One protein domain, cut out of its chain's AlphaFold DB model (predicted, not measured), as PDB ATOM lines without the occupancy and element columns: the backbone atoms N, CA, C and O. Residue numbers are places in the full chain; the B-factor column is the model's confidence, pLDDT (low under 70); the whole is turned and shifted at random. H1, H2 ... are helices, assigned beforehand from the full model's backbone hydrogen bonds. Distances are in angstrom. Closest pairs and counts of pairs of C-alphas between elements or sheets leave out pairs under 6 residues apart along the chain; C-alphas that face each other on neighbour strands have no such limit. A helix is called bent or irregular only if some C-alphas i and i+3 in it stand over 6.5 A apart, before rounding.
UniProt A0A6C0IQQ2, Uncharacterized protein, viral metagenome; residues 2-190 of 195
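AT A GLANCE: This is residues 2 to 190 of the 195 residues of an uncharacterized protein of viral metagenome (UniProt A0A6C0IQQ2). Five long helices stand lengthwise in a rod-like bundle, each running against the one before it in the chain; contacts go round from H3 to H6, H4, H1, H2 and back to H3. The short helix H5 lies beyond one end of the bundle and touches no helix, while residues 56 to 61 stick out from that same end. The printed part has 189 residues with six named helices, H1 to H6 in chain order, and no named strand; its class is all helix. It is only just compact, close to loose, with a radius of gyration of the C-alphas of 19.3 A and spans of 69 by 33 by 24 A.

HOW THE PARTS SIT: Begin with H3, residues 64 to 100, the longest helix. It touches H6, residues 158 to 188, at a shallow tilt of 24 degrees, the same way; look at Ala 83 and Phe 181, the closest C-alphas, 4.3 A apart. H3 also touches H2, residues 29 to 57, at 25 degrees, opposite ways, closest at C-alphas 37 and 84, 5.4 A apart; the two form a helical hairpin. H2 and H1, residues 2 to 24, form another helical hairpin, at a shallow tilt of 22 degrees, with C-alphas 23 and 29 closest at 4.1 A. H6 touches H4, residues 110 to 143, opposite ways at 24 degrees, with C-alphas 133 and 166 closest at 5.5 A. H1 touches H4 with residues 13 to 23 alone, closest at C-alphas 20 and 124, 7.3 A. H3 and H4 are close but not clearly touching, while H1 and H6 are apart. H5, residues 148 to 154, is only just apart from H6, the closest C-alphas being 8.0 A apart. In H2, H3, H5 and H6 every O i to N i+4 pair is within hydrogen-bond range; in H1 it is 18 of 19 and in H4 28 of 30.

IN THESE COORDINATES: Find C-alpha 64 at (457.393, 519.359, 356.458); from there H3 runs 54.2 A to C-alpha 100 at (486.063, 544.474, 395.039). H4 spans 49.0 A, H6 44.3 A, H2 41.9 A and H1 34.0 A. H4 has a kink of 36 degrees near residue 137 and is irregular, with C-alphas 139 and 142 8.3 A apart.

THE WHOLE: The two C-alphas farthest apart are those of Gly 102 and Asn 153, 71.2 A. The printed part has no cut and no long link. Its mean pLDDT is 80.6; look for values under 70 in residues 2 to 5, 52 to 63, 98 to 107, 144 to 156 and 190.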
ATOM      1  N   GLN A   2     466.866 538.847 347.136       54.84
ATOM      2  CA  GLN A   2     467.940 537.912 347.541       54.84
ATOM      3  C   GLN A   2     469.283 538.587 347.903       54.84
ATOM      4  O   GLN A   2     469.923 538.189 348.872       54.84
ATOM      5  N   THR A   3     469.687 539.653 347.203       58.16
ATOM      6  CA  THR A   3     470.962 540.358 347.453       58.16
ATOM      7  C   THR A   3     471.029 541.020 348.833       58.16
ATOM      8  O   THR A   3     472.062 540.969 349.491       58.16
ATOM      9  N   HIS A   4     469.919 541.599 349.311       63.56
ATOM     10  CA  HIS A   4     469.854 542.215 350.643       63.56
ATOM     11  C   HIS A   4     469.896 541.170 351.770       63.56
ATOM     12  O   HIS A   4     470.537 541.399 352.791       63.56
ATOM     13  N   LEU A   5     469.275 540.003 351.561       66.94
ATOM     14  CA  LEU A   5     469.335 538.863 352.485       66.94
ATOM     15  C   LEU A   5     470.772 538.352 352.659       66.94
ATOM     16  O   LEU A   5     471.217 538.124 353.783       66.94
ATOM     17  N   PHE A   6     471.518 538.245 351.556       70.12
ATOM     18  CA  PHE A   6     472.919 537.827 351.586       70.12
ATOM     19  C   PHE A   6     473.811 538.822 352.346       70.12
ATOM     20  O   PHE A   6     474.641 538.414 353.156       70.12
ATOM     21  N   ILE A   7     473.602 540.128 352.145       78.25
ATOM     22  CA  ILE A   7     474.345 541.181 352.855       78.25
ATOM     23  C   ILE A   7     474.065 541.136 354.364       78.25
ATOM     24  O   ILE A   7     475.005 541.178 355.155       78.25
ATOM     25  N   ASN A   8     472.801 540.995 354.779       80.06
ATOM     26  CA  ASN A   8     472.441 540.907 356.200       80.06
ATOM     27  C   ASN A   8     473.095 539.699 356.880       80.06
ATOM     28  O   ASN A   8     473.618 539.805 357.990       80.06
ATOM     29  N   TYR A   9     473.107 538.561 356.190       80.88
ATOM     30  CA  TYR A   9     473.753 537.350 356.671       80.88
ATOM     31  C   TYR A   9     475.281 537.495 356.777       80.88
ATOM     32  O   TYR A   9     475.878 537.074 357.767       80.88
ATOM     33  N   PHE A  10     475.913 538.156 355.805       83.81
ATOM     34  CA  PHE A  10     477.341 538.467 355.856       83.81
ATOM     35  C   PHE A  10     477.691 539.399 357.026       83.81
ATOM     36  O   PHE A  10     478.653 539.147 357.752       83.81
ATOM     37  N   ILE A  11     476.888 540.444 357.254       87.75
ATOM     38  CA  ILE A  11     477.060 541.352 358.398       87.75
ATOM     39  C   ILE A  11     476.957 540.570 359.711       87.75
ATOM     40  O   ILE A  11     477.831 540.703 360.567       87.75
ATOM     41  N   PHE A  12     475.946 539.707 359.850       88.94
ATOM     42  CA  PHE A  12     475.808 538.834 361.015       88.94
ATOM     43  C   PHE A  12     477.050 537.959 361.225       88.94
ATOM     44  O   PHE A  12     477.589 537.917 362.331       88.94
ATOM     45  N   ALA A  13     477.540 537.312 360.165       88.62
ATOM     46  CA  ALA A  13     478.724 536.464 360.227       88.62
ATOM     47  C   ALA A  13     479.962 537.235 360.712       88.62
ATOM     48  O   ALA A  13     480.659 536.777 361.618       88.62
ATOM     49  N   MET A  14     480.193 538.439 360.182       91.62
ATOM     50  CA  MET A  14     481.294 539.302 360.616       91.62
ATOM     51  C   MET A  14     481.159 539.709 362.086       91.62
ATOM     52  O   MET A  14     482.117 539.588 362.849       91.62
ATOM     53  N   MET A  15     479.967 540.137 362.518       93.25
ATOM     54  CA  MET A  15     479.720 540.498 363.918       93.25
ATOM     55  C   MET A  15     479.933 539.311 364.869       93.25
ATOM     56  O   MET A  15     480.463 539.491 365.969       93.25
ATOM     57  N   TYR A  16     479.571 538.097 364.447       92.88
ATOM     58  CA  TYR A  16     479.779 536.879 365.231       92.88
ATOM     59  C   TYR A  16     481.274 536.563 365.375       92.88
ATOM     60  O   TYR A  16     481.752 536.329 366.486       92.88
ATOM     61  N   ILE A  17     482.037 536.641 364.278       91.81
ATOM     62  CA  ILE A  17     483.494 536.427 364.273       91.81
ATOM     63  C   ILE A  17     484.199 537.435 365.184       91.81
ATOM     64  O   ILE A  17     485.011 537.037 366.020       91.81
ATOM     65  N   PHE A  18     483.869 538.726 365.076       92.94
ATOM     66  CA  PHE A  18     484.457 539.750 365.942       92.94
ATOM     67  C   PHE A  18     484.124 539.516 367.417       92.94
ATOM     68  O   PHE A  18     485.003 539.633 368.269       92.94
ATOM     69  N   SER A  19     482.889 539.122 367.724       92.38
ATOM     70  CA  SER A  19     482.476 538.789 369.092       92.38
ATOM     71  C   SER A  19     483.281 537.615 369.667       92.38
ATOM     72  O   SER A  19     483.777 537.698 370.793       92.38
ATOM     73  N   ILE A  20     483.492 536.553 368.876       90.19
ATOM     74  CA  ILE A  20     484.371 535.439 369.259       90.19
ATOM     75  C   ILE A  20     485.794 535.950 369.485       90.19
ATOM     76  O   ILE A  20     486.383 535.640 370.517       90.19
ATOM     77  N   TYR A  21     486.347 536.738 368.564       90.69
ATOM     78  CA  TYR A  21     487.707 537.264 368.675       90.69
ATOM     79  C   TYR A  21     487.912 538.066 369.969       90.69
ATOM     80  O   TYR A  21     488.828 537.773 370.740       90.69
ATOM     81  N   PHE A  22     487.002 538.990 370.291       88.00
ATOM     82  CA  PHE A  22     487.047 539.745 371.549       88.00
ATOM     83  C   PHE A  22     486.881 538.866 372.795       88.00
ATOM     84  O   PHE A  22     487.354 539.240 373.867       88.00
ATOM     85  N   SER A  23     486.267 537.685 372.683       87.19
ATOM     86  CA  SER A  23     486.180 536.733 373.801       87.19
ATOM     87  C   SER A  23     487.521 536.058 374.149       87.19
ATOM     88  O   SER A  23     487.660 535.454 375.219       87.19
ATOM     89  N   TYR A  24     488.511 536.141 373.252       85.06
ATOM     90  CA  TYR A  24     489.859 535.598 373.443       85.06
ATOM     91  C   TYR A  24     490.883 536.637 373.892       85.06
ATOM     92  O   TYR A  24     491.884 536.253 374.491       85.06
ATOM     93  N   ILE A  25     490.630 537.923 373.644       84.69
ATOM     94  CA  ILE A  25     491.495 539.000 374.124       84.69
ATOM     95  C   ILE A  25     491.329 539.158 375.643       84.69
ATOM     96  O   ILE A  25     490.217 539.126 376.184       84.69
ATOM     97  N   GLU A  26     492.457 539.313 376.336       73.31
ATOM     98  CA  GLU A  26     492.476 539.578 377.770       73.31
ATOM     99  C   GLU A  26     491.704 540.858 378.105       73.31
ATOM    100  O   GLU A  26     491.767 541.858 377.393       73.31
ATOM    101  N   ASN A  27     490.956 540.826 379.205       72.38
ATOM    102  CA  ASN A  27     490.138 541.924 379.729       72.38
ATOM    103  C   ASN A  27     488.916 542.313 378.888       72.38
ATOM    104  O   ASN A  27     488.078 543.087 379.356       72.38
ATOM    105  N   THR A  28     488.736 541.733 377.700       82.06
ATOM    106  CA  THR A  28     487.532 541.926 376.878       82.06
ATOM    107  C   THR A  28     486.626 540.701 376.842       82.06
ATOM    108  O   THR A  28     485.612 540.733 376.148       82.06
ATOM    109  N   GLN A  29     486.910 539.641 377.610       84.69
ATOM    110  CA  GLN A  29     486.172 538.375 377.515       84.69
ATOM    111  C   GLN A  29     484.669 538.548 377.771       84.69
ATOM    112  O   GLN A  29     483.849 538.059 376.996       84.69
ATOM    113  N   SER A  30     484.300 539.298 378.817       82.88
ATOM    114  CA  SER A  30     482.893 539.581 379.132       82.88
ATOM    115  C   SER A  30     482.216 540.426 378.052       82.88
ATOM    116  O   SER A  30     481.038 540.242 377.772       82.88
ATOM    117  N   LEU A  31     482.953 541.357 377.437       85.50
ATOM    118  CA  LEU A  31     482.434 542.205 376.364       85.50
ATOM    119  C   LEU A  31     482.218 541.392 375.083       85.50
ATOM    120  O   LEU A  31     481.170 541.514 374.455       85.50
ATOM    121  N   GLY A  32     483.177 540.534 374.726       89.12
ATOM    122  CA  GLY A  32     483.066 539.621 373.593       89.12
ATOM    123  C   GLY A  32     481.868 538.685 373.738       89.12
ATOM    124  O   GLY A  32     481.079 538.557 372.807       89.12
ATOM    125  N   MET A  33     481.664 538.113 374.930       90.56
ATOM    126  CA  MET A  33     480.508 537.252 375.208       90.56
ATOM    127  C   MET A  33     479.174 537.999 375.217       90.56
ATOM    128  O   MET A  33     478.170 537.469 374.734       90.56
ATOM    129  N   LEU A  34     479.143 539.238 375.713       91.81
ATOM    130  CA  LEU A  34     477.942 540.069 375.671       91.81
ATOM    131  C   LEU A  34     477.586 540.433 374.226       91.81
ATOM    132  O   LEU A  34     476.433 540.306 373.821       91.81
ATOM    133  N   SER A  35     478.582 540.833 373.436       92.69
ATOM    134  CA  SER A  35     478.417 541.096 372.006       92.69
ATOM    135  C   SER A  35     477.896 539.856 371.282       92.69
ATOM    136  O   SER A  35     476.941 539.943 370.512       92.69
ATOM    137  N   LEU A  36     478.439 538.678 371.603       94.19
ATOM    138  CA  LEU A  36     478.002 537.407 371.027       94.19
ATOM    139  C   LEU A  36     476.533 537.102 371.351       94.19
ATOM    140  O   LEU A  36     475.780 536.697 370.467       94.19
ATOM    141  N   PHE A  37     476.105 537.348 372.593       95.38
ATOM    142  CA  PHE A  37     474.704 537.231 373.004       95.38
ATOM    143  C   PHE A  37     473.786 538.154 372.198       95.38
ATOM    144  O   PHE A  37     472.747 537.703 371.702       95.38
ATOM    145  N   VAL A  38     474.169 539.427 372.052       94.94
ATOM    146  CA  VAL A  38     473.396 540.415 371.288       94.94
ATOM    147  C   VAL A  38     473.281 539.971 369.835       94.94
ATOM    148  O   VAL A  38     472.173 539.856 369.324       94.94
ATOM    149  N   VAL A  39     474.401 539.626 369.200       94.69
ATOM    150  CA  VAL A  39     474.445 539.185 367.799       94.69
ATOM    151  C   VAL A  39     473.590 537.935 367.579       94.69
ATOM    152  O   VAL A  39     472.736 537.929 366.691       94.69
ATOM    153  N   ASN A  40     473.750 536.901 368.414       94.00
ATOM    154  CA  ASN A  40     472.976 535.657 368.323       94.00
ATOM    155  C   ASN A  40     471.466 535.911 368.476       94.00
ATOM    156  O   ASN A  40     470.660 535.395 367.704       94.00
ATOM    157  N   THR A  41     471.079 536.750 369.439       93.75
ATOM    158  CA  THR A  41     469.669 537.060 369.719       93.75
ATOM    159  C   THR A  41     469.054 537.956 368.645       93.75
ATOM    160  O   THR A  41     467.931 537.710 368.209       93.75
ATOM    161  N   SER A  42     469.780 538.962 368.154       91.75
ATOM    162  CA  SER A  42     469.329 539.793 367.035       91.75
ATOM    163  C   SER A  42     469.088 538.954 365.784       91.75
ATOM    164  O   SER A  42     468.089 539.154 365.094       91.75
ATOM    165  N   PHE A  43     469.955 537.978 365.521       91.00
ATOM    166  CA  PHE A  43     469.794 537.082 364.384       91.00
ATOM    167  C   PHE A  43     468.624 536.114 364.539       91.00
ATOM    168  O   PHE A  43     467.870 535.920 363.587       91.00
ATOM    169  N   LEU A  44     468.408 535.576 365.743       92.25
ATOM    170  CA  LEU A  44     467.201 534.815 366.068       92.25
ATOM    171  C   LEU A  44     465.936 535.619 365.743       92.25
ATOM    172  O   LEU A  44     465.041 535.103 365.075       92.25
ATOM    173  N   LEU A  45     465.861 536.874 366.195       90.81
ATOM    174  CA  LEU A  45     464.701 537.740 365.966       90.81
ATOM    175  C   LEU A  45     464.524 538.080 364.480       90.81
ATOM    176  O   LEU A  45     463.402 538.041 363.977       90.81
ATOM    177  N   TYR A  46     465.624 538.361 363.776       86.69
ATOM    178  CA  TYR A  46     465.632 538.611 362.335       86.69
ATOM    179  C   TYR A  46     465.082 537.407 361.553       86.69
ATOM    180  O   TYR A  46     464.101 537.541 360.823       86.69
ATOM    181  N   MET A  47     465.647 536.217 361.778       80.75
ATOM    182  CA  MET A  47     465.222 534.985 361.106       80.75
ATOM    183  C   MET A  47     463.785 534.611 361.464       80.75
ATOM    184  O   MET A  47     463.013 534.239 360.586       80.75
ATOM    185  N   SER A  48     463.400 534.755 362.737       82.94
ATOM    186  CA  SER A  48     462.029 534.483 363.181       82.94
ATOM    187  C   SER A  48     461.033 535.348 362.417       82.94
ATOM    188  O   SER A  48     460.048 534.826 361.903       82.94
ATOM    189  N   LYS A  49     461.298 536.654 362.280       81.75
ATOM    190  CA  LYS A  49     460.425 537.570 361.536       81.75
ATOM    191  C   LYS A  49     460.244 537.133 360.081       81.75
ATOM    192  O   LYS A  49     459.104 537.042 359.623       81.75
ATOM    193  N   ASP A  50     461.341 536.862 359.375       71.19
ATOM    194  CA  ASP A  50     461.301 536.469 357.961       71.19
ATOM    195  C   ASP A  50     460.539 535.144 357.777       71.19
ATOM    196  O   ASP A  50     459.683 535.015 356.901       71.19
ATOM    197  N   ILE A  51     460.772 534.177 358.666       70.19
ATOM    198  CA  ILE A  51     460.099 532.875 358.656       70.19
ATOM    199  C   ILE A  51     458.599 533.007 358.947       70.19
ATOM    200  O   ILE A  51     457.787 532.492 358.178       70.19
ATOM    201  N   PHE A  52     458.207 533.719 360.008       67.19
ATOM    202  CA  PHE A  52     456.793 533.911 360.351       67.19
ATOM    203  C   PHE A  52     456.034 534.641 359.238       67.19
ATOM    204  O   PHE A  52     454.885 534.296 358.950       67.19
ATOM    205  N   TYR A  53     456.677 535.602 358.567       64.88
ATOM    206  CA  TYR A  53     456.105 536.271 357.400       64.88
ATOM    207  C   TYR A  53     455.829 535.286 356.255       64.88
ATOM    208  O   TYR A  53     454.752 535.322 355.656       64.88
ATOM    209  N   HIS A  54     456.753 534.365 355.973       60.88
ATOM    210  CA  HIS A  54     456.573 533.352 354.930       60.88
ATOM    211  C   HIS A  54     455.553 532.263 355.292       60.88
ATOM    212  O   HIS A  54     454.835 531.808 354.401       60.88
ATOM    213  N   MET A  55     455.426 531.908 356.573       60.78
ATOM    214  CA  MET A  55     454.421 530.955 357.061       60.78
ATOM    215  C   MET A  55     452.991 531.516 357.006       60.78
ATOM    216  O   MET A  55     452.059 530.794 356.670       60.78
ATOM    217  N   THR A  56     452.803 532.802 357.330       60.72
ATOM    218  CA  THR A  56     451.465 533.403 357.498       60.72
ATOM    219  C   THR A  56     450.935 534.110 356.252       60.72
ATOM    220  O   THR A  56     449.746 534.015 355.965       60.72
ATOM    221  N   SER A  57     451.786 534.817 355.497       50.31
ATOM    222  CA  SER A  57     451.319 535.699 354.412       50.31
ATOM    223  C   SER A  57     451.228 535.025 353.045       50.31
ATOM    224  O   SER A  57     450.414 535.428 352.219       50.31
ATOM    225  N   LYS A  58     452.060 534.010 352.784       49.34
ATOM    226  CA  LYS A  58     452.162 533.402 351.450       49.34
ATOM    227  C   LYS A  58     451.421 532.071 351.304       49.34
ATOM    228  O   LYS A  58     451.437 531.523 350.207       49.34
ATOM    229  N   GLY A  59     450.794 531.545 352.365       44.06
ATOM    230  CA  GLY A  59     450.056 530.273 352.312       44.06
ATOM    231  C   GLY A  59     450.856 529.133 351.669       44.06
ATOM    232  O   GLY A  59     450.284 528.274 351.004       44.06
ATOM    233  N   VAL A  60     452.192 529.176 351.770       46.03
ATOM    234  CA  VAL A  60     453.058 528.301 350.980       46.03
ATOM    235  C   VAL A  60     452.985 526.911 351.577       46.03
ATOM    236  O   VAL A  60     453.295 526.729 352.759       46.03
ATOM    237  N   SER A  61     452.640 525.938 350.735       47.84
ATOM    238  CA  SER A  61     452.854 524.507 350.945       47.84
ATOM    239  C   SER A  61     454.358 524.216 351.064       47.84
ATOM    240  O   SER A  61     454.986 523.638 350.181       47.84
ATOM    241  N   THR A  62     454.974 524.711 352.127       57.75
ATOM    242  CA  THR A  62     456.355 524.415 352.483       57.75
ATOM    243  C   THR A  62     456.391 522.975 352.977       57.75
ATOM    244  O   THR A  62     455.509 522.531 353.718       57.75
ATOM    245  N   SER A  63     457.361 522.200 352.496       67.50
ATOM    246  CA  SER A  63     457.472 520.788 352.856       67.50
ATOM    247  C   SER A  63     457.710 520.660 354.368       67.50
ATOM    248  O   SER A  63     458.372 521.503 354.975       67.50
ATOM    249  N   ILE A  64     457.199 519.602 355.009       74.94
ATOM    250  CA  ILE A  64     457.393 519.359 356.458       74.94
ATOM    251  C   ILE A  64     458.887 519.401 356.843       74.94
ATOM    252  O   ILE A  64     459.246 519.845 357.931       74.94
ATOM    253  N   ILE A  65     459.776 519.003 355.928       78.06
ATOM    254  CA  ILE A  65     461.228 519.077 356.121       78.06
ATOM    255  C   ILE A  65     461.746 520.511 356.193       78.06
ATOM    256  O   ILE A  65     462.575 520.794 357.055       78.06
ATOM    257  N   GLN A  66     461.261 521.424 355.350       77.88
ATOM    258  CA  GLN A  66     461.644 522.835 355.444       77.88
ATOM    259  C   GLN A  66     461.270 523.403 356.818       77.88
ATOM    260  O   GLN A  66     462.088 524.084 357.434       77.88
ATOM    261  N   TYR A  67     460.087 523.057 357.342       79.38
ATOM    262  CA  TYR A  67     459.683 523.431 358.699       79.38
ATOM    263  C   TYR A  67     460.615 522.861 359.765       79.38
ATOM    264  O   TYR A  67     461.071 523.605 360.627       79.38
ATOM    265  N   LEU A  68     460.930 521.566 359.710       84.00
ATOM    266  CA  LEU A  68     461.833 520.932 360.675       84.00
ATOM    267  C   LEU A  68     463.224 521.575 360.672       84.00
ATOM    268  O   LEU A  68     463.767 521.858 361.740       84.00
ATOM    269  N   ILE A  69     463.773 521.870 359.490       85.38
ATOM    270  CA  ILE A  69     465.053 522.576 359.357       85.38
ATOM    271  C   ILE A  69     464.953 523.965 359.992       85.38
ATOM    272  O   ILE A  69     465.767 524.313 360.845       85.38
ATOM    273  N   ILE A  70     463.928 524.739 359.638       85.38
ATOM    274  CA  ILE A  70     463.700 526.076 360.191       85.38
ATOM    275  C   ILE A  70     463.598 526.039 361.723       85.38
ATOM    276  O   ILE A  70     464.292 526.791 362.407       85.38
ATOM    277  N   PHE A  71     462.766 525.153 362.272       86.62
ATOM    278  CA  PHE A  71     462.586 525.022 363.716       86.62
ATOM    279  C   PHE A  71     463.862 524.564 364.412       86.62
ATOM    280  O   PHE A  71     464.135 525.021 365.519       86.62
ATOM    281  N   SER A  72     464.669 523.721 363.767       90.62
ATOM    282  CA  SER A  72     465.959 523.320 364.322       90.62
ATOM    283  C   SER A  72     466.933 524.496 364.432       90.62
ATOM    284  O   SER A  72     467.528 524.679 365.490       90.62
ATOM    285  N   ILE A  73     467.004 525.364 363.413       89.69
ATOM    286  CA  ILE A  73     467.836 526.578 363.422       89.69
ATOM    287  C   ILE A  73     467.334 527.579 364.474       89.69
ATOM    288  O   ILE A  73     468.113 528.093 365.276       89.69
ATOM    289  N   LEU A  74     466.027 527.865 364.494       91.31
ATOM    290  CA  LEU A  74     465.451 528.812 365.455       91.31
ATOM    291  C   LEU A  74     465.575 528.301 366.895       91.31
ATOM    292  O   LEU A  74     465.967 529.049 367.789       91.31
ATOM    293  N   GLY A  75     465.283 527.020 367.121       92.62
ATOM    294  CA  GLY A  75     465.415 526.388 368.427       92.62
ATOM    295  C   GLY A  75     466.865 526.372 368.910       92.62
ATOM    296  O   GLY A  75     467.127 526.691 370.070       92.62
ATOM    297  N   SER A  76     467.827 526.080 368.028       95.56
ATOM    298  CA  SER A  76     469.243 526.070 368.399       95.56
ATOM    299  C   SER A  76     469.743 527.467 368.750       95.56
ATOM    300  O   SER A  76     470.464 527.621 369.736       95.56
ATOM    301  N   LEU A  77     469.325 528.488 367.996       94.62
ATOM    302  CA  LEU A  77     469.621 529.891 368.284       94.62
ATOM    303  C   LEU A  77     469.023 530.335 369.623       94.62
ATOM    304  O   LEU A  77     469.727 530.968 370.407       94.62
ATOM    305  N   LEU A  78     467.770 529.969 369.913       95.94
ATOM    306  CA  LEU A  78     467.096 530.299 371.172       95.94
ATOM    307  C   LEU A  78     467.814 529.688 372.382       95.94
ATOM    308  O   LEU A  78     468.118 530.395 373.345       95.94
ATOM    309  N   ILE A  79     468.121 528.389 372.327       95.88
ATOM    310  CA  ILE A  79     468.833 527.701 373.413       95.88
ATOM    311  C   ILE A  79     470.240 528.296 373.579       95.88
ATOM    312  O   ILE A  79     470.666 528.547 374.708       95.88
ATOM    313  N   ASN A  80     470.937 528.595 372.476       95.88
ATOM    314  CA  ASN A  80     472.262 529.212 372.537       95.88
ATOM    315  C   ASN A  80     472.215 530.631 373.129       95.88
ATOM    316  O   ASN A  80     473.074 530.983 373.932       95.88
ATOM    317  N   SER A  81     471.184 531.428 372.821       95.19
ATOM    318  CA  SER A  81     470.952 532.725 373.475       95.19
ATOM    319  C   SER A  81     470.775 532.568 374.986       95.19
ATOM    320  O   SER A  81     471.344 533.347 375.749       95.19
ATOM    321  N   GLY A  82     470.043 531.543 375.434       93.12
ATOM    322  CA  GLY A  82     469.920 531.222 376.858       93.12
ATOM    323  C   GLY A  82     471.264 530.873 377.504       93.12
ATOM    324  O   GLY A  82     471.555 531.337 378.606       93.12
ATOM    325  N   ALA A  83     472.106 530.106 376.808       93.69
ATOM    326  CA  ALA A  83     473.429 529.720 377.297       93.69
ATOM    327  C   ALA A  83     474.355 530.940 377.403       93.69
ATOM    328  O   ALA A  83     474.965 531.178 378.439       93.69
ATOM    329  N   LEU A  84     474.386 531.771 376.360       93.88
ATOM    330  CA  LEU A  84     475.149 533.018 376.330       93.88
ATOM    331  C   LEU A  84     474.702 534.002 377.416       93.88
ATOM    332  O   LEU A  84     475.538 534.683 378.007       93.88
ATOM    333  N   LEU A  85     473.402 534.078 377.711       93.50
ATOM    334  CA  LEU A  85     472.892 534.913 378.796       93.50
ATOM    335  C   LEU A  85     473.410 534.439 380.161       93.50
ATOM    336  O   LEU A  85     473.920 535.250 380.935       93.50
ATOM    337  N   LEU A  86     473.306 533.137 380.452       91.25
ATOM    338  CA  LEU A  86     473.800 532.556 381.707       91.25
ATOM    339  C   LEU A  86     475.310 532.753 381.869       91.25
ATOM    340  O   LEU A  86     475.768 533.127 382.954       91.25
ATOM    341  N   GLU A  87     476.067 532.568 380.790       90.75
ATOM    342  CA  GLU A  87     477.513 532.759 380.790       90.75
ATOM    343  C   GLU A  87     477.870 534.214 381.099       90.75
ATOM    344  O   GLU A  87     478.650 534.489 382.009       90.75
ATOM    345  N   ASN A  88     477.223 535.167 380.421       88.62
ATOM    346  CA  ASN A  88     477.442 536.595 380.645       88.62
ATOM    347  C   ASN A  88     477.119 537.026 382.078       88.62
ATOM    348  O   ASN A  88     477.908 537.744 382.696       88.62
ATOM    349  N   LEU A  89     475.999 536.561 382.638       87.06
ATOM    350  CA  LEU A  89     475.643 536.834 384.034       87.06
ATOM    351  C   LEU A  89     476.696 536.271 384.999       87.06
ATOM    352  O   LEU A  89     477.055 536.917 385.989       87.06
ATOM    353  N   SER A  90     477.226 535.085 384.703       86.62
ATOM    354  CA  SER A  90     478.253 534.432 385.516       86.62
ATOM    355  C   SER A  90     479.584 535.188 385.460       86.62
ATOM    356  O   SER A  90     480.142 535.521 386.508       86.62
ATOM    357  N   LEU A  91     480.036 535.571 384.261       84.19
ATOM    358  CA  LEU A  91     481.240 536.385 384.048       84.19
ATOM    359  C   LEU A  91     481.143 537.752 384.729       84.19
ATOM    360  O   LEU A  91     482.093 538.180 385.384       84.19
ATOM    361  N   MET A  92     479.992 538.419 384.622       81.56
ATOM    362  CA  MET A  92     479.762 539.710 385.273       81.56
ATOM    363  C   MET A  92     479.894 539.597 386.795       81.56
ATOM    364  O   MET A  92     480.485 540.468 387.423       81.56
ATOM    365  N   THR A  93     479.429 538.491 387.380       79.44
ATOM    366  CA  THR A  93     479.554 538.246 388.829       79.44
ATOM    367  C   THR A  93     480.997 538.054 389.270       79.44
ATOM    368  O   THR A  93     481.396 538.522 390.335       79.44
ATOM    369  N   LEU A  94     481.775 537.308 388.484       76.69
ATOM    370  CA  LEU A  94     483.191 537.096 388.775       76.69
ATOM    371  C   LEU A  94     483.940 538.426 388.698       76.69
ATOM    372  O   LEU A  94     484.722 538.743 389.587       76.69
ATOM    373  N   ARG A  95     483.621 539.249 387.695       74.19
ATOM    374  CA  ARG A  95     484.214 540.576 387.539       74.19
ATOM    375  C   ARG A  95     483.887 541.515 388.701       74.19
ATOM    376  O   ARG A  95     484.801 542.166 389.186       74.19
ATOM    377  N   THR A  96     482.634 541.574 389.162       72.31
ATOM    378  CA  THR A  96     482.272 542.421 390.315       72.31
ATOM    379  C   THR A  96     483.018 541.998 391.579       72.31
ATOM    380  O   THR A  96     483.536 542.843 392.292       72.31
ATOM    381  N   LYS A  97     483.163 540.689 391.820       70.31
ATOM    382  CA  LYS A  97     483.932 540.197 392.974       70.31
ATOM    383  C   LYS A  97     485.415 540.549 392.893       70.31
ATOM    384  O   LYS A  97     486.013 540.891 393.903       70.31
ATOM    385  N   ASN A  98     486.010 540.455 391.708       67.75
ATOM    386  CA  ASN A  98     487.429 540.755 391.541       67.75
ATOM    387  C   ASN A  98     487.707 542.262 391.580       67.75
ATOM    388  O   ASN A  98     488.740 542.665 392.107       67.75
ATOM    389  N   SER A  99     486.769 543.101 391.117       64.31
ATOM    390  CA  SER A  99     486.900 544.552 391.286       64.31
ATOM    391  C   SER A  99     486.865 544.959 392.755       64.31
ATOM    392  O   SER A  99     487.609 545.855 393.141       64.31
ATOM    393  N   ASP A 100     486.074 544.265 393.583       59.31
ATOM    394  CA  ASP A 100     486.063 544.474 395.039       59.31
ATOM    395  C   ASP A 100     487.416 544.107 395.690       59.31
ATOM    396  O   ASP A 100     487.737 544.595 396.772       59.31
ATOM    397  N   LEU A 101     488.236 543.292 395.012       60.75
ATOM    398  CA  LEU A 101     489.591 542.897 395.416       60.75
ATOM    399  C   LEU A 101     490.700 543.753 394.768       60.75
ATOM    400  O   LEU A 101     491.879 543.517 395.025       60.75
ATOM    401  N   GLY A 102     490.352 544.750 393.945       53.03
ATOM    402  CA  GLY A 102     491.313 545.628 393.263       53.03
ATOM    403  C   GLY A 102     491.952 545.043 391.994       53.03
ATOM    404  O   GLY A 102     492.846 545.668 391.424       53.03
ATOM    405  N   GLU A 103     491.494 543.882 391.517       54.69
ATOM    406  CA  GLU A 103     491.957 543.264 390.269       54.69
ATOM    407  C   GLU A 103     490.960 543.522 389.125       54.69
ATOM    408  O   GLU A 103     489.785 543.166 389.199       54.69
ATOM    409  N   ASN A 104     491.429 544.097 388.012       51.50
ATOM    410  CA  ASN A 104     490.603 544.325 386.813       51.50
ATOM    411  C   ASN A 104     490.440 543.080 385.921       51.50
ATOM    412  O   ASN A 104     489.696 543.121 384.937       51.50
ATOM    413  N   ASN A 105     491.111 541.976 386.261       55.56
ATOM    414  CA  ASN A 105     491.083 540.742 385.487       55.56
ATOM    415  C   ASN A 105     490.012 539.786 386.030       55.56
ATOM    416  O   ASN A 105     489.751 539.707 387.234       55.56
ATOM    417  N   ILE A 106     489.415 538.982 385.145       58.47
ATOM    418  CA  ILE A 106     488.590 537.850 385.576       58.47
ATOM    419  C   ILE A 106     489.533 536.733 386.045       58.47
ATOM    420  O   ILE A 106     489.808 535.786 385.316       58.47
ATOM    421  N   ASN A 107     490.076 536.870 387.252       62.50
ATOM    422  CA  ASN A 107     490.786 535.811 387.941       62.50
ATOM    423  C   ASN A 107     489.791 534.666 388.210       62.50
ATOM    424  O   ASN A 107     488.841 534.809 388.983       62.50
ATOM    425  N   MET A 108     489.933 533.574 387.461       72.44
ATOM    426  CA  MET A 108     489.072 532.394 387.520       72.44
ATOM    427  C   MET A 108     489.847 531.225 388.119       72.44
ATOM    428  O   MET A 108     491.036 531.064 387.857       72.44
ATOM    429  N   SER A 109     489.161 530.339 388.844       74.50
ATOM    430  CA  SER A 109     489.746 529.042 389.196       74.50
ATOM    431  C   SER A 109     490.062 528.229 387.934       74.50
ATOM    432  O   SER A 109     489.398 528.380 386.906       74.50
ATOM    433  N   THR A 110     491.022 527.305 388.014       76.69
ATOM    434  CA  THR A 110     491.407 526.430 386.890       76.69
ATOM    435  C   THR A 110     490.206 525.701 386.284       76.69
ATOM    436  O   THR A 110     490.078 525.610 385.067       76.69
ATOM    437  N   LYS A 111     489.269 525.243 387.129       78.19
ATOM    438  CA  LYS A 111     488.026 524.599 386.685       78.19
ATOM    439  C   LYS A 111     487.147 525.546 385.858       78.19
ATOM    440  O   LYS A 111     486.626 525.145 384.822       78.19
ATOM    441  N   ASN A 112     487.002 526.797 386.292       78.69
ATOM    442  CA  ASN A 112     486.201 527.801 385.590       78.69
ATOM    443  C   ASN A 112     486.849 528.223 384.273       78.69
ATOM    444  O   ASN A 112     486.150 528.384 383.279       78.69
ATOM    445  N   ALA A 113     488.176 528.338 384.242       81.31
ATOM    446  CA  ALA A 113     488.906 528.632 383.015       81.31
ATOM    447  C   ALA A 113     488.707 527.534 381.952       81.31
ATOM    448  O   ALA A 113     488.505 527.853 380.781       81.31
ATOM    449  N   ILE A 114     488.706 526.257 382.360       84.88
ATOM    450  CA  ILE A 114     488.424 525.122 381.465       84.88
ATOM    451  C   ILE A 114     486.986 525.202 380.941       84.88
ATOM    452  O   ILE A 114     486.795 525.249 379.730       84.88
ATOM    453  N   LEU A 115     485.992 525.322 381.830       85.56
ATOM    454  CA  LEU A 115     484.576 525.420 381.442       85.56
ATOM    455  C   LEU A 115     484.310 526.598 380.492       85.56
ATOM    456  O   LEU A 115     483.601 526.448 379.497       85.56
ATOM    457  N   PHE A 116     484.924 527.754 380.752       88.00
ATOM    458  CA  PHE A 116     484.812 528.925 379.886       88.00
ATOM    459  C   PHE A 116     485.484 528.708 378.520       88.00
ATOM    460  O   PHE A 116     484.997 529.164 377.482       88.00
ATOM    461  N   ASN A 117     486.610 527.993 378.480       88.75
ATOM    462  CA  ASN A 117     487.281 527.666 377.227       88.75
ATOM    463  C   ASN A 117     486.498 526.649 376.385       88.75
ATOM    464  O   ASN A 117     486.422 526.799 375.159       88.75
ATOM    465  N   ASP A 118     485.880 525.668 377.036       89.12
ATOM    466  CA  ASP A 118     484.975 524.713 376.398       89.12
ATOM    467  C   ASP A 118     483.759 525.445 375.831       89.12
ATOM    468  O   ASP A 118     483.422 525.262 374.661       89.12
ATOM    469  N   PHE A 119     483.180 526.374 376.598       91.56
ATOM    470  CA  PHE A 119     482.096 527.233 376.130       91.56
ATOM    471  C   PHE A 119     482.495 528.021 374.872       91.56
ATOM    472  O   PHE A 119     481.792 527.970 373.861       91.56
ATOM    473  N   ARG A 120     483.655 528.697 374.876       91.88
ATOM    474  CA  ARG A 120     484.177 529.407 373.687       91.88
ATOM    475  C   ARG A 120     484.355 528.486 372.484       91.88
ATOM    476  O   ARG A 120     484.091 528.879 371.347       91.88
ATOM    477  N   THR A 121     484.818 527.264 372.722       93.25
ATOM    478  CA  THR A 121     485.000 526.267 371.666       93.25
ATOM    479  C   THR A 121     483.660 525.842 371.080       93.25
ATOM    480  O   THR A 121     483.515 525.850 369.856       93.25
ATOM    481  N   SER A 122     482.652 525.603 371.920       93.81
ATOM    482  CA  SER A 122     481.285 525.339 371.471       93.81
ATOM    483  C   SER A 122     480.718 526.483 370.633       93.81
ATOM    484  O   SER A 122     480.126 526.210 369.594       93.81
ATOM    485  N   GLN A 123     480.953 527.751 370.996       95.19
ATOM    486  CA  GLN A 123     480.483 528.897 370.198       95.19
ATOM    487  C   GLN A 123     481.123 528.956 368.801       95.19
ATOM    488  O   GLN A 123     480.446 529.255 367.817       95.19
ATOM    489  N   LYS A 124     482.414 528.613 368.677       94.25
ATOM    490  CA  LYS A 124     483.090 528.512 367.368       94.25
ATOM    491  C   LYS A 124     482.491 527.406 366.502       94.25
ATOM    492  O   LYS A 124     482.214 527.635 365.326       94.25
ATOM    493  N   ILE A 125     482.287 526.221 367.082       94.88
ATOM    494  CA  ILE A 125     481.695 525.079 366.374       94.88
ATOM    495  C   ILE A 125     480.259 525.412 365.962       94.88
ATOM    496  O   ILE A 125     479.888 525.206 364.807       94.88
ATOM    497  N   PHE A 126     479.481 525.988 366.880       95.44
ATOM    498  CA  PHE A 126     478.110 526.416 366.634       95.44
ATOM    499  C   PHE A 126     478.042 527.373 365.447       95.44
ATOM    500  O   PHE A 126     477.276 527.131 364.522       95.44
ATOM    501  N   PHE A 127     478.889 528.403 365.415       93.69
ATOM    502  CA  PHE A 127     478.949 529.336 364.292       93.69
ATOM    503  C   PHE A 127     479.325 528.669 362.966       93.69
ATOM    504  O   PHE A 127     478.683 528.917 361.943       93.69
ATOM    505  N   GLY A 128     480.345 527.806 362.974       93.44
ATOM    506  CA  GLY A 128     480.778 527.086 361.776       93.44
ATOM    507  C   GLY A 128     479.655 526.237 361.182       93.44
ATOM    508  O   GLY A 128     479.377 526.320 359.987       93.44
ATOM    509  N   VAL A 129     478.943 525.482 362.020       94.25
ATOM    510  CA  VAL A 129     477.835 524.641 361.550       94.25
ATOM    511  C   VAL A 129     476.608 525.475 361.186       94.25
ATOM    512  O   VAL A 129     476.029 525.251 360.125       94.25
ATOM    513  N   LEU A 130     476.236 526.467 362.000       92.94
ATOM    514  CA  LEU A 130     475.116 527.369 361.724       92.94
ATOM    515  C   LEU A 130     475.305 528.041 360.371       92.94
ATOM    516  O   LEU A 130     474.367 528.103 359.575       92.94
ATOM    517  N   SER A 131     476.528 528.492 360.092       90.31
ATOM    518  CA  SER A 131     476.796 529.193 358.853       90.31
ATOM    519  C   SER A 131     476.711 528.286 357.619       90.31
ATOM    520  O   SER A 131     476.131 528.667 356.599       90.31
ATOM    521  N   GLY A 132     477.209 527.051 357.727       88.88
ATOM    522  CA  GLY A 132     477.059 526.037 356.682       88.88
ATOM    523  C   GLY A 132     475.599 525.639 356.445       88.88
ATOM    524  O   GLY A 132     475.156 525.570 355.296       88.88
ATOM    525  N   VAL A 133     474.832 525.431 357.521       88.88
ATOM    526  CA  VAL A 133     473.407 525.070 357.462       88.88
ATOM    527  C   VAL A 133     472.594 526.182 356.806       88.88
ATOM    528  O   VAL A 133     471.820 525.899 355.897       88.88
ATOM    529  N   ILE A 134     472.790 527.443 357.201       85.62
ATOM    530  CA  ILE A 134     472.030 528.572 356.646       85.62
ATOM    531  C   ILE A 134     472.401 528.834 355.191       85.62
ATOM    532  O   ILE A 134     471.504 529.002 354.368       85.62
ATOM    533  N   ALA A 135     473.693 528.839 354.850       83.75
ATOM    534  CA  ALA A 135     474.118 529.029 353.465       83.75
ATOM    535  C   ALA A 135     473.516 527.951 352.548       83.75
ATOM    536  O   ALA A 135     472.955 528.269 351.499       83.75
ATOM    537  N   SER A 136     473.556 526.690 352.987       83.25
ATOM    538  CA  SER A 136     472.969 525.564 352.251       83.25
ATOM    539  C   SER A 136     471.446 525.673 352.164       83.25
ATOM    540  O   SER A 136     470.873 525.472 351.096       83.25
ATOM    541  N   PHE A 137     470.785 526.037 353.265       80.94
ATOM    542  CA  PHE A 137     469.337 526.219 353.312       80.94
ATOM    543  C   PHE A 137     468.865 527.322 352.365       80.94
ATOM    544  O   PHE A 137     467.912 527.114 351.624       80.94
ATOM    545  N   LEU A 138     469.543 528.472 352.348       77.69
ATOM    546  CA  LEU A 138     469.207 529.587 351.462       77.69
ATOM    547  C   LEU A 138     469.460 529.248 349.990       77.69
ATOM    548  O   LEU A 138     468.659 529.624 349.140       77.69
ATOM    549  N   TYR A 139     470.547 528.532 349.689       79.19
ATOM    550  CA  TYR A 139     470.894 528.165 348.315       79.19
ATOM    551  C   TYR A 139     469.937 527.119 347.728       79.19
ATOM    552  O   TYR A 139     469.553 527.213 346.566       79.19
ATOM    553  N   TYR A 140     469.527 526.134 348.530       76.00
ATOM    554  CA  TYR A 140     468.683 525.029 348.073       76.00
ATOM    555  C   TYR A 140     467.204 525.179 348.429       76.00
ATOM    556  O   TYR A 140     466.445 524.275 348.100       76.00
ATOM    557  N   TYR A 141     466.782 526.284 349.057       72.25
ATOM    558  CA  TYR A 141     465.464 526.465 349.685       72.25
ATOM    559  C   TYR A 141     464.292 525.877 348.885       72.25
ATOM    560  O   TYR A 141     463.527 525.074 349.418       72.25
ATOM    561  N   GLU A 142     464.185 526.221 347.600       70.06
ATOM    562  CA  GLU A 142     463.089 525.795 346.714       70.06
ATOM    563  C   GLU A 142     463.116 524.296 346.372       70.06
ATOM    564  O   GLU A 142     462.077 523.706 346.094       70.06
ATOM    565  N   ASN A 143     464.288 523.667 346.454       71.62
ATOM    566  CA  ASN A 143     464.518 522.257 346.139       71.62
ATOM    567  C   ASN A 143     464.564 521.360 347.388       71.62
ATOM    568  O   ASN A 143     464.814 520.160 347.273       71.62
ATOM    569  N   ILE A 144     464.351 521.920 348.588       67.94
ATOM    570  CA  ILE A 144     464.333 521.140 349.832       67.94
ATOM    571  C   ILE A 144     463.033 520.337 349.922       67.94
ATOM    572  O   ILE A 144     461.945 520.862 350.179       67.94
ATOM    573  N   GLY A 145     463.174 519.024 349.805       61.72
ATOM    574  CA  GLY A 145     462.102 518.058 349.977       61.72
ATOM    575  C   GLY A 145     462.664 516.655 350.179       61.72
ATOM    576  O   GLY A 145     463.826 516.390 349.885       61.72
ATOM    577  N   PHE A 146     461.831 515.751 350.692       59.78
ATOM    578  CA  PHE A 146     462.100 514.315 350.646       59.78
ATOM    579  C   PHE A 146     461.046 513.660 349.773       59.78
ATOM    580  O   PHE A 146     459.867 513.656 350.131       59.78
ATOM    581  N   ASN A 147     461.481 513.043 348.679       62.56
ATOM    582  CA  ASN A 147     460.645 512.096 347.956       62.56
ATOM    583  C   ASN A 147     461.057 510.665 348.321       62.56
ATOM    584  O   ASN A 147     461.991 510.108 347.745       62.56
ATOM    585  N   LEU A 148     460.371 510.078 349.307       54.53
ATOM    586  CA  LEU A 148     460.662 508.726 349.802       54.53
ATOM    587  C   LEU A 148     460.509 507.658 348.709       54.53
ATOM    588  O   LEU A 148     461.285 506.709 348.670       54.53
ATOM    589  N   ILE A 149     459.543 507.835 347.806       54.97
ATOM    590  CA  ILE A 149     459.252 506.885 346.727       54.97
ATOM    591  C   ILE A 149     460.411 506.853 345.722       54.97
ATOM    592  O   ILE A 149     460.859 505.776 345.342       54.97
ATOM    593  N   ASP A 150     460.961 508.015 345.360       56.62
ATOM    594  CA  ASP A 150     462.149 508.097 344.498       56.62
ATOM    595  C   ASP A 150     463.419 507.575 345.179       56.62
ATOM    596  O   ASP A 150     464.295 507.031 344.514       56.62
ATOM    597  N   ILE A 151     463.553 507.715 346.499       58.34
ATOM    598  CA  ILE A 151     464.709 507.152 347.216       58.34
ATOM    599  C   ILE A 151     464.675 505.627 347.161       58.34
ATOM    600  O   ILE A 151     465.679 505.001 346.831       58.34
ATOM    601  N   VAL A 152     463.516 505.039 347.460       58.47
ATOM    602  CA  VAL A 152     463.338 503.585 347.500       58.47
ATOM    603  C   VAL A 152     463.421 502.973 346.100       58.47
ATOM    604  O   VAL A 152     464.017 501.911 345.946       58.47
ATOM    605  N   ASN A 153     462.882 503.650 345.081       63.38
ATOM    606  CA  ASN A 153     462.790 503.089 343.731       63.38
ATOM    607  C   ASN A 153     463.958 503.474 342.810       63.38
ATOM    608  O   ASN A 153     464.315 502.684 341.942       63.38
ATOM    609  N   ASN A 154     464.564 504.654 342.993       65.94
ATOM    610  CA  ASN A 154     465.569 505.218 342.079       65.94
ATOM    611  C   ASN A 154     466.924 505.517 342.759       65.94
ATOM    612  O   ASN A 154     467.789 506.142 342.151       65.94
ATOM    613  N   GLY A 155     467.130 505.095 344.014       60.56
ATOM    614  CA  GLY A 155     468.397 505.276 344.740       60.56
ATOM    615  C   GLY A 155     468.626 506.684 345.305       60.56
ATOM    616  O   GLY A 155     469.681 506.957 345.875       60.56
ATOM    617  N   GLY A 156     467.628 507.568 345.201       62.56
ATOM    618  CA  GLY A 156     467.685 508.947 345.689       62.56
ATOM    619  C   GLY A 156     468.471 509.896 344.777       62.56
ATOM    620  O   GLY A 156     469.230 509.489 343.907       62.56
ATOM    621  N   ASN A 157     468.271 511.201 344.974       72.00
ATOM    622  CA  ASN A 157     468.972 512.258 344.239       72.00
ATOM    623  C   ASN A 157     469.849 513.084 345.201       72.00
ATOM    624  O   ASN A 157     469.590 513.134 346.406       72.00
ATOM    625  N   TRP A 158     470.838 513.797 344.664       73.06
ATOM    626  CA  TRP A 158     471.687 514.756 345.374       73.06
ATOM    627  C   TRP A 158     470.889 515.758 346.220       73.06
ATOM    628  O   TRP A 158     471.295 516.063 347.338       73.06
ATOM    629  N   PHE A 159     469.716 516.204 345.760       73.38
ATOM    630  CA  PHE A 159     468.841 517.092 346.540       73.38
ATOM    631  C   PHE A 159     468.281 516.447 347.820       73.38
ATOM    632  O   PHE A 159     468.150 517.128 348.840       73.38
ATOM    633  N   ASN A 160     468.019 515.134 347.813       74.12
ATOM    634  CA  ASN A 160     467.586 514.407 349.011       74.12
ATOM    635  C   ASN A 160     468.738 514.297 350.021       74.12
ATOM    636  O   ASN A 160     468.531 514.513 351.214       74.12
ATOM    637  N   LEU A 161     469.961 514.027 349.545       78.00
ATOM    638  CA  LEU A 161     471.160 513.991 350.392       78.00
ATOM    639  C   LEU A 161     471.437 515.362 351.024       78.00
ATOM    640  O   LEU A 161     471.666 515.450 352.226       78.00
ATOM    641  N   ILE A 162     471.367 516.434 350.235       81.38
ATOM    642  CA  ILE A 162     471.549 517.808 350.719       81.38
ATOM    643  C   ILE A 162     470.484 518.151 351.768       81.38
ATOM    644  O   ILE A 162     470.822 518.650 352.837       81.38
ATOM    645  N   SER A 163     469.216 517.817 351.516       81.50
ATOM    646  CA  SER A 163     468.128 518.034 352.479       81.50
ATOM    647  C   SER A 163     468.361 517.276 353.793       81.50
ATOM    648  O   SER A 163     468.167 517.838 354.872       81.50
ATOM    649  N   ALA A 164     468.838 516.028 353.717       82.12
ATOM    650  CA  ALA A 164     469.196 515.223 354.884       82.12
ATOM    651  C   ALA A 164     470.371 515.823 355.672       82.12
ATOM    652  O   ALA A 164     470.321 515.877 356.900       82.12
ATOM    653  N   LEU A 165     471.409 516.309 354.982       86.50
ATOM    654  CA  LEU A 165     472.574 516.944 355.604       86.50
ATOM    655  C   LEU A 165     472.215 518.266 356.287       86.50
ATOM    656  O   LEU A 165     472.671 518.512 357.400       86.50
ATOM    657  N   ILE A 166     471.371 519.095 355.662       87.88
ATOM    658  CA  ILE A 166     470.896 520.350 356.263       87.88
ATOM    659  C   ILE A 166     470.084 520.047 357.528       87.88
ATOM    660  O   ILE A 166     470.313 520.667 358.567       87.88
ATOM    661  N   LEU A 167     469.177 519.063 357.470       88.19
ATOM    662  CA  LEU A 167     468.409 518.627 358.636       88.19
ATOM    663  C   LEU A 167     469.319 518.072 359.741       88.19
ATOM    664  O   LEU A 167     469.178 518.455 360.899       88.19
ATOM    665  N   GLY A 168     470.283 517.218 359.388       90.00
ATOM    666  CA  GLY A 168     471.266 516.672 360.323       90.00
ATOM    667  C   GLY A 168     472.115 517.759 360.984       90.00
ATOM    668  O   GLY A 168     472.308 517.733 362.198       90.00
ATOM    669  N   GLY A 169     472.549 518.764 360.219       92.75
ATOM    670  CA  GLY A 169     473.245 519.939 360.743       92.75
ATOM    671  C   GLY A 169     472.376 520.752 361.705       92.75
ATOM    672  O   GLY A 169     472.844 521.147 362.770       92.75
ATOM    673  N   GLY A 170     471.093 520.937 361.388       91.81
ATOM    674  CA  GLY A 170     470.120 521.573 362.276       91.81
ATOM    675  C   GLY A 170     469.911 520.823 363.599       91.81
ATOM    676  O   GLY A 170     469.930 521.421 364.676       91.81
ATOM    677  N   VAL A 171     469.783 519.496 363.546       92.81
ATOM    678  CA  VAL A 171     469.681 518.641 364.745       92.81
ATOM    679  C   VAL A 171     470.974 518.674 365.564       92.81
ATOM    680  O   VAL A 171     470.925 518.758 366.794       92.81
ATOM    681  N   TYR A 172     472.134 518.664 364.903       95.88
ATOM    682  CA  TYR A 172     473.423 518.815 365.574       95.88
ATOM    683  C   TYR A 172     473.524 520.159 366.302       95.88
ATOM    684  O   TYR A 172     473.936 520.190 367.459       95.88
ATOM    685  N   LEU A 173     473.084 521.257 365.677       96.38
ATOM    686  CA  LEU A 173     473.046 522.575 366.315       96.38
ATOM    687  C   LEU A 173     472.161 522.583 367.562       96.38
ATOM    688  O   LEU A 173     472.574 523.116 368.587       96.38
ATOM    689  N   LEU A 174     470.975 521.970 367.510       94.12
ATOM    690  CA  LEU A 174     470.112 521.827 368.688       94.12
ATOM    691  C   LEU A 174     470.811 521.070 369.822       94.12
ATOM    692  O   LEU A 174     470.780 521.508 370.975       94.12
ATOM    693  N   SER A 175     471.450 519.946 369.494       95.00
ATOM    694  CA  SER A 175     472.185 519.130 370.463       95.00
ATOM    695  C   SER A 175     473.349 519.909 371.083       95.00
ATOM    696  O   SER A 175     473.473 519.965 372.308       95.00
ATOM    697  N   LEU A 176     474.142 520.588 370.251       96.12
ATOM    698  CA  LEU A 176     475.267 521.412 370.681       96.12
ATOM    699  C   LEU A 176     474.809 522.575 371.569       96.12
ATOM    700  O   LEU A 176     475.407 522.803 372.621       96.12
ATOM    701  N   SER A 177     473.735 523.279 371.201       94.81
ATOM    702  CA  SER A 177     473.165 524.349 372.028       94.81
ATOM    703  C   SER A 177     472.692 523.827 373.382       94.81
ATOM    704  O   SER A 177     472.949 524.460 374.402       94.81
ATOM    705  N   SER A 178     472.042 522.660 373.413       93.31
ATOM    706  CA  SER A 178     471.582 522.028 374.655       93.31
ATOM    707  C   SER A 178     472.750 521.661 375.579       93.31
ATOM    708  O   SER A 178     472.748 522.019 376.759       93.31
ATOM    709  N   ALA A 179     473.798 521.036 375.033       92.88
ATOM    710  CA  ALA A 179     475.015 520.722 375.780       92.88
ATOM    711  C   ALA A 179     475.709 521.994 376.298       92.88
ATOM    712  O   ALA A 179     476.103 522.074 377.460       92.88
ATOM    713  N   THR A 180     475.788 523.031 375.463       92.12
ATOM    714  CA  THR A 180     476.387 524.323 375.827       92.12
ATOM    715  C   THR A 180     475.601 525.019 376.941       92.12
ATOM    716  O   THR A 180     476.193 525.574 377.866       92.12
ATOM    717  N   PHE A 181     474.269 524.941 376.908       92.94
ATOM    718  CA  PHE A 181     473.405 525.446 377.973       92.94
ATOM    719  C   PHE A 181     473.620 524.700 379.296       92.94
ATOM    720  O   PHE A 181     473.708 525.330 380.351       92.94
ATOM    721  N   ALA A 182     473.748 523.370 379.252       89.62
ATOM    722  CA  ALA A 182     474.052 522.570 380.435       89.62
ATOM    723  C   ALA A 182     475.408 522.959 381.051       89.62
ATOM    724  O   ALA A 182     475.473 523.211 382.255       89.62
ATOM    725  N   ASN A 183     476.447 523.114 380.226       87.94
ATOM    726  CA  ASN A 183     477.772 523.549 380.678       87.94
ATOM    727  C   ASN A 183     477.737 524.957 381.289       87.94
ATOM    728  O   ASN A 183     478.303 525.178 382.358       87.94
ATOM    729  N   SER A 184     477.012 525.897 380.674       87.38
ATOM    730  CA  SER A 184     476.861 527.248 381.230       87.38
ATOM    731  C   SER A 184     476.090 527.244 382.555       87.38
ATOM    732  O   SER A 184     476.425 527.961 383.500       87.38
ATOM    733  N   LYS A 185     475.102 526.351 382.703       86.81
ATOM    734  CA  LYS A 185     474.436 526.128 383.992       86.81
ATOM    735  C   LYS A 185     475.423 525.621 385.042       86.81
ATOM    736  O   LYS A 185     475.352 526.069 386.185       86.81
ATOM    737  N   GLU A 186     476.343 524.725 384.698       83.50
ATOM    738  CA  GLU A 186     477.400 524.293 385.620       83.50
ATOM    739  C   GLU A 186     478.367 525.419 385.978       83.50
ATOM    740  O   GLU A 186     478.656 525.602 387.161       83.50
ATOM    741  N   PHE A 187     478.789 526.222 385.001       82.25
ATOM    742  CA  PHE A 187     479.619 527.403 385.230       82.25
ATOM    743  C   PHE A 187     478.933 528.406 386.177       82.25
ATOM    744  O   PHE A 187     479.536 528.880 387.142       82.25
ATOM    745  N   SER A 188     477.629 528.641 385.996       79.19
ATOM    746  CA  SER A 188     476.839 529.547 386.843       79.19
ATOM    747  C   SER A 188     476.727 529.094 388.305       79.19
ATOM    748  O   SER A 188     476.628 529.926 389.212       79.19
ATOM    749  N   LYS A 189     476.805 527.780 388.562       75.75
ATOM    750  CA  LYS A 189     476.785 527.209 389.919       75.75
ATOM    751  C   LYS A 189     478.071 527.472 390.692       75.75
ATOM    752  O   LYS A 189     478.093 527.249 391.896       75.75
ATOM    753  N   VAL A 190     479.133 527.956 390.049       61.47
ATOM    754  CA  VAL A 190     480.404 528.240 390.735       61.47
ATOM    755  C   VAL A 190     480.363 529.567 391.508       61.47
ATOM    756  O   VAL A 190     481.323 529.958 392.173       61.47
TER     757      VAL A 190